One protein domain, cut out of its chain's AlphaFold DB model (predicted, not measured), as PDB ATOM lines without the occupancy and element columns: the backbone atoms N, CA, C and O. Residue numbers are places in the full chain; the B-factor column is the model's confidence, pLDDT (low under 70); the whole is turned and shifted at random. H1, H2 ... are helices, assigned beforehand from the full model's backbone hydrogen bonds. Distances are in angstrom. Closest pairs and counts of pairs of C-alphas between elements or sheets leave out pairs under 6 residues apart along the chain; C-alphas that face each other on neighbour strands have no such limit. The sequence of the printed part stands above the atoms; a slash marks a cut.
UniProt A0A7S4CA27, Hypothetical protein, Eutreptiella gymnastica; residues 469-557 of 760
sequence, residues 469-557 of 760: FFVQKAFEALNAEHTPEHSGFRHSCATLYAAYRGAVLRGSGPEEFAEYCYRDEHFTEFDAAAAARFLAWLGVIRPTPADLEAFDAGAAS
ATOM      1  N   PHE A 469      34.415  57.278 -40.938       98.31
ATOM      2  CA  PHE A 469      35.215  57.669 -39.773       98.31
ATOM      3  C   PHE A 469      34.555  57.222 -38.468       98.31
ATOM      4  O   PHE A 469      35.217  56.664 -37.595       98.31
ATOM      5  N   PHE A 470      33.250  57.474 -38.334       98.56
ATOM      6  CA  PHE A 470      32.504  57.164 -37.120       98.56
ATOM      7  C   PHE A 470      32.430  55.659 -36.872       98.56
ATOM      8  O   PHE A 470      32.759  55.199 -35.784       98.56
ATOM      9  N   VAL A 471      32.049  54.886 -37.892       98.44
ATOM     10  CA  VAL A 471      31.851  53.438 -37.766       98.44
ATOM     11  C   VAL A 471      33.170  52.710 -37.524       98.44
ATOM     12  O   VAL A 471      33.209  51.815 -36.684       98.44
ATOM     13  N   GLN A 472      34.261  53.131 -38.176       98.12
ATOM     14  CA  GLN A 472      35.587  52.594 -37.876       98.12
ATOM     15  C   GLN A 472      35.995  52.890 -36.427       98.12
ATOM     16  O   GLN A 472      36.419  51.978 -35.724       98.12
ATOM     17  N   LYS A 473      35.824  54.128 -35.939       98.12
ATOM     18  CA  LYS A 473      36.194  54.479 -34.556       98.12
ATOM     19  C   LYS A 473      35.318  53.798 -33.505       98.12
ATOM     20  O   LYS A 473      35.849  53.401 -32.472       98.12
ATOM     21  N   ALA A 474      34.029  53.608 -33.785       98.19
ATOM     22  CA  ALA A 474      33.126  52.835 -32.938       98.19
ATOM     23  C   ALA A 474      33.578  51.374 -32.836       98.19
ATOM     24  O   ALA A 474      33.775  50.874 -31.732       98.19
ATOM     25  N   PHE A 475      33.812  50.711 -33.974       98.12
ATOM     26  CA  PHE A 475      34.278  49.326 -33.989       98.12
ATOM     27  C   PHE A 475      35.632  49.177 -33.280       98.12
ATOM     28  O   PHE A 475      35.749  48.358 -32.374       98.12
ATOM     29  N   GLU A 476      36.630  49.998 -33.623       96.69
ATOM     30  CA  GLU A 476      37.964  49.961 -33.003       96.69
ATOM     31  C   GLU A 476      37.920  50.144 -31.477       96.69
ATOM     32  O   GLU A 476      38.610  49.423 -30.761       96.69
ATOM     33  N   ALA A 477      37.123  51.088 -30.962       96.88
ATOM     34  CA  ALA A 477      37.081  51.395 -29.531       96.88
ATOM     35  C   ALA A 477      36.264  50.381 -28.710       96.88
ATOM     36  O   ALA A 477      36.634  50.066 -27.575       96.88
ATOM     37  N   LEU A 478      35.158  49.880 -29.266       97.62
ATOM     38  CA  LEU A 478      34.251  48.960 -28.580       97.62
ATOM     39  C   LEU A 478      34.743  47.507 -28.662       97.62
ATOM     40  O   LEU A 478      34.848  46.839 -27.638       97.62
ATOM     41  N   ASN A 479      35.146  47.032 -29.848       97.00
ATOM     42  CA  ASN A 479      35.631  45.658 -30.054       97.00
ATOM     43  C   ASN A 479      36.956  45.369 -29.320       97.00
ATOM     44  O   ASN A 479      37.283  44.213 -29.061       97.00
ATOM     45  N   ALA A 480      37.726  46.406 -28.980       96.31
ATOM     46  CA  ALA A 480      38.958  46.279 -28.206       96.31
ATOM     47  C   ALA A 480      38.732  46.120 -26.687       96.31
ATOM     48  O   ALA A 480      39.667  45.734 -25.984       96.31
ATOM     49  N   GLU A 481      37.527  46.428 -26.180       96.06
ATOM     50  CA  GLU A 481      37.117  46.288 -24.767       96.06
ATOM     51  C   GLU A 481      38.134  46.866 -23.753       96.06
ATOM     52  O   GLU A 481      38.348  46.329 -22.669       96.06
ATOM     53  N   HIS A 482      38.804  47.967 -24.119       93.69
ATOM     54  CA  HIS A 482      39.900  48.558 -23.337       93.69
ATOM     55  C   HIS A 482      39.455  49.276 -22.048       93.69
ATOM     56  O   HIS A 482      40.294  49.551 -21.190       93.69
ATOM     57  N   THR A 483      38.166  49.594 -21.906       91.19
ATOM     58  CA  THR A 483      37.562  50.148 -20.685       91.19
ATOM     59  C   THR A 483      36.636  49.110 -20.041       91.19
ATOM     60  O   THR A 483      35.976  48.358 -20.766       91.19
ATOM     61  N   PRO A 484      36.523  49.060 -18.696       89.25
ATOM     62  CA  PRO A 484      35.545  48.205 -18.017       89.25
ATOM     63  C   PRO A 484      34.114  48.433 -18.522       89.25
ATOM     64  O   PRO A 484      33.349  47.483 -18.680       89.25
ATOM     65  N   GLU A 485      33.774  49.679 -18.849       88.75
ATOM     66  CA  GLU A 485      32.492  50.078 -19.422       88.75
ATOM     67  C   GLU A 485      32.168  49.378 -20.752       88.75
ATOM     68  O   GLU A 485      30.996  49.090 -20.988       88.75
ATOM     69  N   HIS A 486      33.168  49.029 -21.574       94.75
ATOM     70  CA  HIS A 486      32.998  48.301 -22.842       94.75
ATOM     71  C   HIS A 486      33.007  46.762 -22.690       94.75
ATOM     72  O   HIS A 486      32.809  46.050 -23.673       94.75
ATOM     73  N   SER A 487      33.247  46.217 -21.490       93.75
ATOM     74  CA  SER A 487      33.417  44.768 -21.269       93.75
ATOM     75  C   SER A 487      32.249  43.935 -21.820       93.75
ATOM     76  O   SER A 487      31.087  44.285 -21.613       93.75
ATOM     77  N   GLY A 488      32.532  42.832 -22.518       94.69
ATOM     78  CA  GLY A 488      31.512  41.927 -23.061       94.69
ATOM     79  C   GLY A 488      30.804  42.404 -24.337       94.69
ATOM     80  O   GLY A 488      30.013  41.641 -24.893       94.69
ATOM     81  N   PHE A 489      31.113  43.606 -24.846       96.56
ATOM     82  CA  PHE A 489      30.583  44.133 -26.109       96.56
ATOM     83  C   PHE A 489      30.698  43.134 -27.272       96.56
ATOM     84  O   PHE A 489      29.761  42.995 -28.057       96.56
ATOM     85  N   ARG A 490      31.808  42.393 -27.373       97.06
ATOM     86  CA  ARG A 490      32.013  41.370 -28.412       97.06
ATOM     87  C   ARG A 490      31.012  40.224 -28.319       97.06
ATOM     88  O   ARG A 490      30.529  39.771 -29.353       97.06
ATOM     89  N   HIS A 491      30.677  39.777 -27.108       96.75
ATOM     90  CA  HIS A 491      29.677  38.725 -26.908       96.75
ATOM     91  C   HIS A 491      28.284  39.243 -27.282       96.75
ATOM     92  O   HIS A 491      27.582  38.607 -28.062       96.75
ATOM     93  N   SER A 492      27.929  40.448 -26.822       96.62
ATOM     94  CA  SER A 492      26.694  41.128 -27.224       96.62
ATOM     95  C   SER A 492      26.577  41.255 -28.746       96.62
ATOM     96  O   SER A 492      25.550  40.905 -29.326       96.62
ATOM     97  N   CYS A 493      27.645  41.693 -29.416       97.75
ATOM     98  CA  CYS A 493      27.682  41.786 -30.870       97.75
ATOM     99  C   CYS A 493      27.612  40.427 -31.568       97.75
ATOM    100  O   CYS A 493      26.982  40.361 -32.614       97.75
ATOM    101  N   ALA A 494      28.187  39.350 -31.024       96.81
ATOM    102  CA  ALA A 494      28.049  38.010 -31.603       96.81
ATOM    103  C   ALA A 494      26.580  37.541 -31.593       96.81
ATOM    104  O   ALA A 494      26.053  37.144 -32.634       96.81
ATOM    105  N   THR A 495      25.890  37.683 -30.458       96.38
ATOM    106  CA  THR A 495      24.463  37.346 -30.306       96.38
ATOM    107  C   THR A 495      23.571  38.189 -31.225       96.38
ATOM    108  O   THR A 495      22.725  37.656 -31.949       96.38
ATOM    109  N   LEU A 496      23.788  39.509 -31.269       96.31
ATOM    110  CA  LEU A 496      23.032  40.419 -32.139       96.31
ATOM    111  C   LEU A 496      23.347  40.205 -33.630       96.31
ATOM    112  O   LEU A 496      22.445  40.284 -34.468       96.31
ATOM    113  N   TYR A 497      24.601  39.901 -33.978       97.50
ATOM    114  CA  TYR A 497      25.005  39.601 -35.351       97.50
ATOM    115  C   TYR A 497      24.432  38.268 -35.840       97.50
ATOM    116  O   TYR A 497      24.020  38.189 -36.994       97.50
ATOM    117  N   ALA A 498      24.302  37.248 -34.987       96.19
ATOM    118  CA  ALA A 498      23.630  36.003 -35.359       96.19
ATOM    119  C   ALA A 498      22.171  36.251 -35.800       96.19
ATOM    120  O   ALA A 498      21.743  35.749 -36.845       96.19
ATOM    121  N   ALA A 499      21.437  37.097 -35.067       94.06
ATOM    122  CA  ALA A 499      20.084  37.516 -35.439       94.06
ATOM    123  C   ALA A 499      20.062  38.367 -36.727       94.06
ATOM    124  O   ALA A 499      19.263  38.104 -37.627       94.06
ATOM    125  N   TYR A 500      20.978  39.334 -36.864       95.50
ATOM    126  CA  TYR A 500      21.146  40.142 -38.081       95.50
ATOM    127  C   TYR A 500      21.448  39.290 -39.325       95.50
ATOM    128  O   TYR A 500      20.853  39.490 -40.388       95.50
ATOM    129  N   ARG A 501      22.350  38.312 -39.194       95.81
ATOM    130  CA  ARG A 501      22.740  37.382 -40.256       95.81
ATOM    131  C   ARG A 501      21.545  36.563 -40.725       95.81
ATOM    132  O   ARG A 501      21.357  36.408 -41.930       95.81
ATOM    133  N   GLY A 502      20.697  36.104 -39.802       93.75
ATOM    134  CA  GLY A 502      19.417  35.474 -40.129       93.75
ATOM    135  C   GLY A 502      18.465  36.422 -40.868       93.75
ATOM    136  O   GLY A 502      18.066  36.133 -41.995       93.75
ATOM    137  N   ALA A 503      18.138  37.565 -40.260       91.06
ATOM    138  CA  ALA A 503      17.077  38.460 -40.729       91.06
ATOM    139  C   ALA A 503      17.420  39.247 -42.009       91.06
ATOM    140  O   ALA A 503      16.570  39.388 -42.886       91.06
ATOM    141  N   VAL A 504      18.645  39.769 -42.127       93.69
ATOM    142  CA  VAL A 504      19.067  40.670 -43.218       93.69
ATOM    143  C   VAL A 504      19.929  39.944 -44.245       93.69
ATOM    144  O   VAL A 504      19.701  40.078 -45.447       93.69
ATOM    145  N   LEU A 505      20.901  39.138 -43.801       94.88
ATOM    146  CA  LEU A 505      21.788  38.403 -44.714       94.88
ATOM    147  C   LEU A 505      21.211  37.046 -45.161       94.88
ATOM    148  O   LEU A 505      21.839  36.357 -45.965       94.88
ATOM    149  N   ARG A 506      20.025  36.651 -44.671       92.50
ATOM    150  CA  ARG A 506      19.353  35.367 -44.967       92.50
ATOM    151  C   ARG A 506      20.241  34.136 -44.704       92.50
ATOM    152  O   ARG A 506      20.206  33.166 -45.455       92.50
ATOM    153  N   GLY A 507      21.080  34.200 -43.670       91.75
ATOM    154  CA  GLY A 507      22.064  33.170 -43.316       91.75
ATOM    155  C   GLY A 507      23.366  33.198 -44.126       91.75
ATOM    156  O   GLY A 507      24.223  32.349 -43.900       91.75
ATOM    157  N   SER A 508      23.541  34.141 -45.059       93.12
ATOM    158  CA  SER A 508      24.797  34.320 -45.804       93.12
ATOM    159  C   SER A 508      25.789  35.239 -45.079       93.12
ATOM    160  O   SER A 508      25.418  35.973 -44.165       93.12
ATOM    161  N   GLY A 509      27.053  35.214 -45.508       94.69
ATOM    162  CA  GLY A 509      28.154  35.936 -44.860       94.69
ATOM    163  C   GLY A 509      28.865  35.113 -43.774       94.69
ATOM    164  O   GLY A 509      28.468  33.972 -43.517       94.69
ATOM    165  N   PRO A 510      29.932  35.665 -43.165       96.69
ATOM    166  CA  PRO A 510      30.731  34.975 -42.151       96.69
ATOM    167  C   PRO A 510      29.939  34.616 -40.888       96.69
ATOM    168  O   PRO A 510      28.862  35.169 -40.640       96.69
ATOM    169  N   GLU A 511      30.478  33.693 -40.092       95.69
ATOM    170  CA  GLU A 511      29.877  33.271 -38.818       95.69
ATOM    171  C   GLU A 511      30.100  34.329 -37.732       95.69
ATOM    172  O   GLU A 511      29.175  34.629 -36.974       95.69
ATOM    173  N   GLU A 512      31.288  34.941 -37.692       96.56
ATOM    174  CA  GLU A 512      31.634  35.938 -36.682       96.56
ATOM    175  C   GLU A 512      31.364  37.379 -37.137       96.56
ATOM    176  O   GLU A 512      31.601  37.768 -38.284       96.56
ATOM    177  N   PHE A 513      30.942  38.224 -36.190       96.62
ATOM    178  CA  PHE A 513      30.780  39.664 -36.424       96.62
ATOM    179  C   PHE A 513      32.104  40.341 -36.813       96.62
ATOM    180  O   PHE A 513      32.111  41.256 -37.632       96.62
ATOM    181  N   ALA A 514      33.227  39.874 -36.254       96.06
ATOM    182  CA  ALA A 514      34.549  40.381 -36.596       96.06
ATOM    183  C   ALA A 514      34.867  40.131 -38.078       96.06
ATOM    184  O   ALA A 514      35.169  41.081 -38.791       96.06
ATOM    185  N   GLU A 515      34.721  38.894 -38.559       97.00
ATOM    186  CA  GLU A 515      34.917  38.539 -39.972       97.00
ATOM    187  C   GLU A 515      34.002  39.348 -40.904       97.00
ATOM    188  O   GLU A 515      34.450  39.833 -41.938       97.00
ATOM    189  N   TYR A 516      32.737  39.575 -40.524       97.44
ATOM    190  CA  TYR A 516      31.805  40.407 -41.300       97.44
ATOM    191  C   TYR A 516      32.256  41.873 -41.456       97.44
ATOM    192  O   TYR A 516      31.865  42.550 -42.409       97.44
ATOM    193  N   CYS A 517      33.078  42.382 -40.536       97.69
ATOM    194  CA  CYS A 517      33.590  43.750 -40.561       97.69
ATOM    195  C   CYS A 517      34.914  43.925 -41.324       97.69
ATOM    196  O   CYS A 517      35.412  45.050 -41.385       97.69
ATOM    197  N   TYR A 518      35.478  42.879 -41.936       97.69
ATOM    198  CA  TYR A 518      36.698  42.961 -42.751       97.69
ATOM    199  C   TYR A 518      36.520  42.281 -44.115       97.69
ATOM    200  O   TYR A 518      35.653  41.432 -44.305       97.69
ATOM    201  N   ARG A 519      37.334  42.678 -45.100       94.44
ATOM    202  CA  ARG A 519      37.293  42.128 -46.471       94.44
ATOM    203  C   ARG A 519      38.246  40.962 -46.714       94.44
ATOM    204  O   ARG A 519      38.170  40.341 -47.773       94.44
ATOM    205  N   ASP A 520      39.151  40.699 -45.780       95.56
ATOM    206  CA  ASP A 520      40.224  39.719 -45.923       95.56
ATOM    207  C   ASP A 520      40.389  38.846 -44.672       95.56
ATOM    208  O   ASP A 520      40.115  39.268 -43.549       95.56
ATOM    209  N   GLU A 521      40.895  37.630 -44.889       93.19
ATOM    210  CA  GLU A 521      41.147  36.590 -43.875       93.19
ATOM    211  C   GLU A 521      42.287  36.947 -42.893       93.19
ATOM    212  O   GLU A 521      42.744  36.105 -42.117       93.19
ATOM    213  N   HIS A 522      42.834  38.162 -42.964       95.19
ATOM    214  CA  HIS A 522      43.928  38.659 -42.128       95.19
ATOM    215  C   HIS A 522      43.525  39.917 -41.337       95.19
ATOM    216  O   HIS A 522      44.361  40.487 -40.635       95.19
ATOM    217  N   PHE A 523      42.251  40.324 -41.415       94.56
ATOM    218  CA  PHE A 523      41.675  41.486 -40.738       94.56
ATOM    219  C   PHE A 523      42.427  42.805 -41.033       94.56
ATOM    220  O   PHE A 523      42.623  43.629 -40.139       94.56
ATOM    221  N   THR A 524      42.867  43.023 -42.284       94.75
ATOM    222  CA  THR A 524      43.642  44.230 -42.657       94.75
ATOM    223  C   THR A 524      42.820  45.351 -43.310       94.75
ATOM    224  O   THR A 524      43.065  46.525 -43.025       94.75
ATOM    225  N   GLU A 525      41.826  45.029 -44.142       97.25
ATOM    226  CA  GLU A 525      40.929  45.987 -44.799       97.25
ATOM    227  C   GLU A 525      39.541  45.963 -44.138       97.25
ATOM    228  O   GLU A 525      38.697  45.116 -44.434       97.25
ATOM    229  N   PHE A 526      39.301  46.909 -43.227       97.56
ATOM    230  CA  PHE A 526      38.022  47.084 -42.531       97.56
ATOM    231  C   PHE A 526      36.903  47.527 -43.492       97.56
ATOM    232  O   PHE A 526      36.985  48.597 -44.107       97.56
ATOM    233  N   ASP A 527      35.818  46.752 -43.588       98.00
ATOM    234  CA  ASP A 527      34.635  47.133 -44.358       98.00
ATOM    235  C   ASP A 527      33.692  48.014 -43.528       98.00
ATOM    236  O   ASP A 527      32.693  47.582 -42.942       98.00
ATOM    237  N   ALA A 528      33.990  49.313 -43.555       97.31
ATOM    238  CA  ALA A 528      33.155  50.334 -42.943       97.31
ATOM    239  C   ALA A 528      31.718  50.386 -43.499       97.31
ATOM    240  O   ALA A 528      30.862  50.964 -42.839       97.31
ATOM    241  N   ALA A 529      31.406  49.814 -44.671       97.69
ATOM    242  CA  ALA A 529      30.034  49.754 -45.180       97.69
ATOM    243  C   ALA A 529      29.252  48.573 -44.580       97.69
ATOM    244  O   ALA A 529      28.085  48.749 -44.222       97.69
ATOM    245  N   ALA A 530      29.892  47.411 -44.410       97.50
ATOM    246  CA  ALA A 530      29.311  46.245 -43.740       97.50
ATOM    247  C   ALA A 530      29.031  46.535 -42.255       97.50
ATOM    248  O   ALA A 530      27.880  46.479 -41.814       97.50
ATOM    249  N   ALA A 531      30.051  46.980 -41.510       98.25
ATOM    250  CA  ALA A 531      29.914  47.387 -40.109       98.25
ATOM    251  C   ALA A 531      28.839  48.480 -39.926       98.25
ATOM    252  O   ALA A 531      28.049  48.450 -38.979       98.25
ATOM    253  N   ALA A 532      28.747  49.418 -40.873       98.19
ATOM    254  CA  ALA A 532      27.736  50.466 -40.842       98.19
ATOM    255  C   ALA A 532      26.317  49.932 -41.073       98.19
ATOM    256  O   ALA A 532      25.387  50.416 -40.439       98.19
ATOM    257  N   ARG A 533      26.120  48.933 -41.945       97.88
ATOM    258  CA  ARG A 533      24.792  48.338 -42.165       97.88
ATOM    259  C   ARG A 533      24.271  47.625 -40.918       97.88
ATOM    260  O   ARG A 533      23.083  47.728 -40.625       97.88
ATOM    261  N   PHE A 534      25.148  46.963 -40.163       97.94
ATOM    262  CA  PHE A 534      24.796  46.379 -38.866       97.94
ATOM    263  C   PHE A 534      24.395  47.455 -37.841       97.94
ATOM    264  O   PHE A 534      23.325  47.370 -37.241       97.94
ATOM    265  N   LEU A 535      25.180  48.532 -37.711       97.75
ATOM    266  CA  LEU A 535      24.834  49.661 -36.834       97.75
ATOM    267  C   LEU A 535      23.569  50.418 -37.287       97.75
ATOM    268  O   LEU A 535      22.847  50.955 -36.450       97.75
ATOM    269  N   ALA A 536      23.274  50.451 -38.589       96.81
ATOM    270  CA  ALA A 536      22.035  51.019 -39.122       96.81
ATOM    271  C   ALA A 536      20.818  50.136 -38.808       96.81
ATOM    272  O   ALA A 536      19.753  50.654 -38.482       96.81
ATOM    273  N   TRP A 537      20.983  48.809 -38.848       96.06
ATOM    274  CA  TRP A 537      19.952  47.860 -38.423       96.06
ATOM    275  C   TRP A 537      19.637  48.013 -36.932       96.06
ATOM    276  O   TRP A 537      18.466  48.103 -36.584       96.06
ATOM    277  N   LEU A 538      20.661  48.177 -36.082       95.75
ATOM    278  CA  LEU A 538      20.527  48.488 -34.647       95.75
ATOM    279  C   LEU A 538      20.040  49.925 -34.340       95.75
ATOM    280  O   LEU A 538      20.014  50.324 -33.178       95.75
ATOM    281  N   GLY A 539      19.691  50.734 -35.348       94.62
ATOM    282  CA  GLY A 539      19.175  52.098 -35.161       94.62
ATOM    283  C   GLY A 539      20.207  53.131 -34.678       94.62
ATOM    284  O   GLY A 539      19.844  54.243 -34.309       94.62
ATOM    285  N   VAL A 540      21.501  52.810 -34.671       96.12
ATOM    286  CA  VAL A 540      22.559  53.721 -34.194       96.12
ATOM    287  C   VAL A 540      22.848  54.832 -35.207       96.12
ATOM    288  O   VAL A 540      23.000  56.007 -34.860       96.12
ATOM    289  N   ILE A 541      22.912  54.463 -36.486       97.06
ATOM    290  CA  ILE A 541      23.179  55.379 -37.597       97.06
ATOM    291  C   ILE A 541      22.034  55.342 -38.611       97.06
ATOM    292  O   ILE A 541      21.331  54.343 -38.730       97.06
ATOM    293  N   ARG A 542      21.858  56.427 -39.367       95.44
ATOM    294  CA  ARG A 542      20.856  56.506 -40.431       95.44
ATOM    295  C   ARG A 542      21.135  55.449 -41.506       95.44
ATOM    296  O   ARG A 542      22.292  55.320 -41.941       95.44
ATOM    297  N   PRO A 543      20.119  54.704 -41.963       95.94
ATOM    298  CA  PRO A 543      20.282  53.790 -43.078       95.94
ATOM    299  C   PRO A 543      20.535  54.575 -44.373       95.94
ATOM    300  O   PRO A 543      20.051  55.688 -44.573       95.94
ATOM    301  N   THR A 544      21.325  54.000 -45.274       96.50
ATOM    302  CA  THR A 544      21.346  54.431 -46.678       96.50
ATOM    303  C   THR A 544      20.221  53.726 -47.444       96.50
ATOM    304  O   THR A 544      19.743  52.688 -46.981       96.50
ATOM    305  N   PRO A 545      19.825  54.198 -48.642       96.19
ATOM    306  CA  PRO A 545      18.864  53.474 -49.479       96.19
ATOM    307  C   PRO A 545      19.256  52.007 -49.720       96.19
ATOM    308  O   PRO A 545      18.406  51.131 -49.647       96.19
ATOM    309  N   ALA A 546      20.553  51.720 -49.882       96.00
ATOM    310  CA  ALA A 546      21.071  50.360 -50.052       96.00
ATOM    311  C   ALA A 546      21.030  49.500 -48.768       96.00
ATOM    312  O   ALA A 546      21.137  48.278 -48.847       96.00
ATOM    313  N   ASP A 547      20.894  50.112 -47.587       95.56
ATOM    314  CA  ASP A 547      20.643  49.380 -46.341       95.56
ATOM    315  C   ASP A 547      19.148  49.082 -46.190       95.56
ATOM    316  O   ASP A 547      18.799  47.951 -45.868       95.56
ATOM    317  N   LEU A 548      18.274  50.047 -46.509       94.44
ATOM    318  CA  LEU A 548      16.819  49.841 -46.552       94.44
ATOM    319  C   LEU A 548      16.443  48.733 -47.546       94.44
ATOM    320  O   LEU A 548      15.758  47.788 -47.171       94.44
ATOM    321  N   GLU A 549      16.980  48.777 -48.770       94.19
ATOM    322  CA  GLU A 549      16.810  47.722 -49.781       94.19
ATOM    323  C   GLU A 549      17.255  46.340 -49.265       94.19
ATOM    324  O   GLU A 549      16.617  45.331 -49.567       94.19
ATOM    325  N   ALA A 550      18.320  46.276 -48.454       92.19
ATOM    326  CA  ALA A 550      18.776  45.032 -47.835       92.19
ATOM    327  C   ALA A 550      17.856  44.567 -46.689       92.19
ATOM    328  O   ALA A 550      17.617  43.366 -46.554       92.19
ATOM    329  N   PHE A 551      17.318  45.486 -45.883       93.25
ATOM    330  CA  PHE A 551      16.381  45.172 -44.798       93.25
ATOM    331  C   PHE A 551      15.029  44.687 -45.342       93.25
ATOM    332  O   PHE A 551      14.535  43.647 -44.903       93.25
ATOM    333  N   ASP A 552      14.481  45.366 -46.353       90.75
ATOM    334  CA  ASP A 552      13.248  44.971 -47.042       90.75
ATOM    335  C   ASP A 552      13.419  43.625 -47.762       90.75
ATOM    336  O   ASP A 552      12.551  42.752 -47.676       90.75
ATOM    337  N   ALA A 553      14.566  43.399 -48.416       90.12
ATOM    338  CA  ALA A 553      14.896  42.100 -48.996       90.12
ATOM    339  C   ALA A 553      15.025  40.996 -47.929       90.12
ATOM    340  O   ALA A 553      14.669  39.845 -48.201       90.12
ATOM    341  N   GLY A 554      15.508  41.316 -46.729       86.00
ATOM    342  CA  GLY A 554      15.474  40.426 -45.570       86.00
ATOM    343  C   GLY A 554      14.039  40.041 -45.205       86.00
ATOM    344  O   GLY A 554      13.644  38.882 -45.366       86.00
ATOM    345  N   ALA A 555      13.226  41.030 -44.826       84.00
ATOM    346  CA  ALA A 555      11.844  40.847 -44.380       84.00
ATOM    347  C   ALA A 555      10.954  40.122 -45.410       84.00
ATOM    348  O   ALA A 555      10.237  39.180 -45.067       84.00
ATOM    349  N   ALA A 556      11.044  40.494 -46.691       82.31
ATOM    350  CA  ALA A 556      10.246  39.899 -47.767       82.31
ATOM    351  C   ALA A 556      10.561  38.415 -48.043       82.31
ATOM    352  O   ALA A 556       9.804  37.751 -48.749       82.31
ATOM    353  N   SER A 557      11.660  37.873 -47.506       74.88
ATOM    354  CA  SER A 557      12.029  36.462 -47.698       74.88
ATOM    355  C   SER A 557      11.222  35.476 -46.846       74.88
ATOM    356  O   SER A 557      11.376  34.269 -47.011       74.88
TER     357      SER A 557
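AT A GLANCE: This is residues 469 to 557 of the 760 residues of the protein "Hypothetical protein" of Eutreptiella gymnastica (UniProt A0A7S4CA27). The longest helix, H2, is one side of a small crossed group of helices: H1 meets it near its first residues and H5 near its last, and H4 lies between H1 and H5, crossing H2. The short H3 sits in the loops between H2 and H4 and packs on H2 near Ala 494. The printed part has 89 residues with five named helices, H1 to H5 in order along the chain, and no named strand; the class is all helix. It is compact, with a radius of gyration of the C-alphas of 12.9 A, and the C-alphas span 40 by 27 by 23 A.

IN THESE COORDINATES: Find C-alpha 469 at (35.215, 57.669, -39.773); from there H1, residues 469 to 479, runs 15.5 A to C-alpha 479. Go on to C-alpha 489 at (30.583, 44.133, -26.109), where H2, residues 489 to 503, sets out on its 20.7 A. Look next at residues 513 to 516 for H3, four residues. H4, residues 528 to 537, covers 14.2 A. H5, residues 545 to 555, covers 15.3 A and ends at C-alpha 555, at (11.844, 40.847, -44.380).

HOW THE PARTS SIT: Start at H2, the hub, which touches the four other helices, each with a part of itself alone. With residues 489 to 490 it touches H1, at a steep tilt of 62 degrees and opposite ways; the closest C-alphas, those of Asn 479 and Arg 490, are 5.8 A apart. With residues 493 to 497 it only just touches H3, with 3 pairs of C-alphas within 8 A, the closest being Ala 494 and Phe 513 at 5.8 A. With residues 497 to 500 it only just touches H4, again with 3 pairs, about perpendicular at 79 degrees; the C-alphas of Tyr 500 and Phe 534 come closest, at 7.3 A. With residue 503 it only just touches H5, with 3 pairs, closest at the C-alphas of Ala 503 and Gly 554, 5.5 A; the tilt of 71 degrees is only just about perpendicular. Now look at H4: it touches H1 about perpendicular at 77 degrees, the C-alphas of Val 471 and Ala 532 being closest at 5.9 A. H4 only just touches H5, with 3 pairs, at a steep tilt of 55 degrees, the same way; the closest C-alphas, Arg 533 and Asp 547, are 6.0 A apart. H1 and H5 are apart. In H1, H2, H4 and H5 every O i to N i+4 pair is within hydrogen-bond range; H3 is too short for such a pair, and its one O i to N i+3 pair is within range.

THE WHOLE: The two C-alphas farthest apart are those of Pro 484 and Ala 556, 39.9 A. The printed part has no cut. The link from H3 to H4, 11 residues, is long; the other three are short. The mean pLDDT of the printed part is 95.1, and no printed residue is under 70.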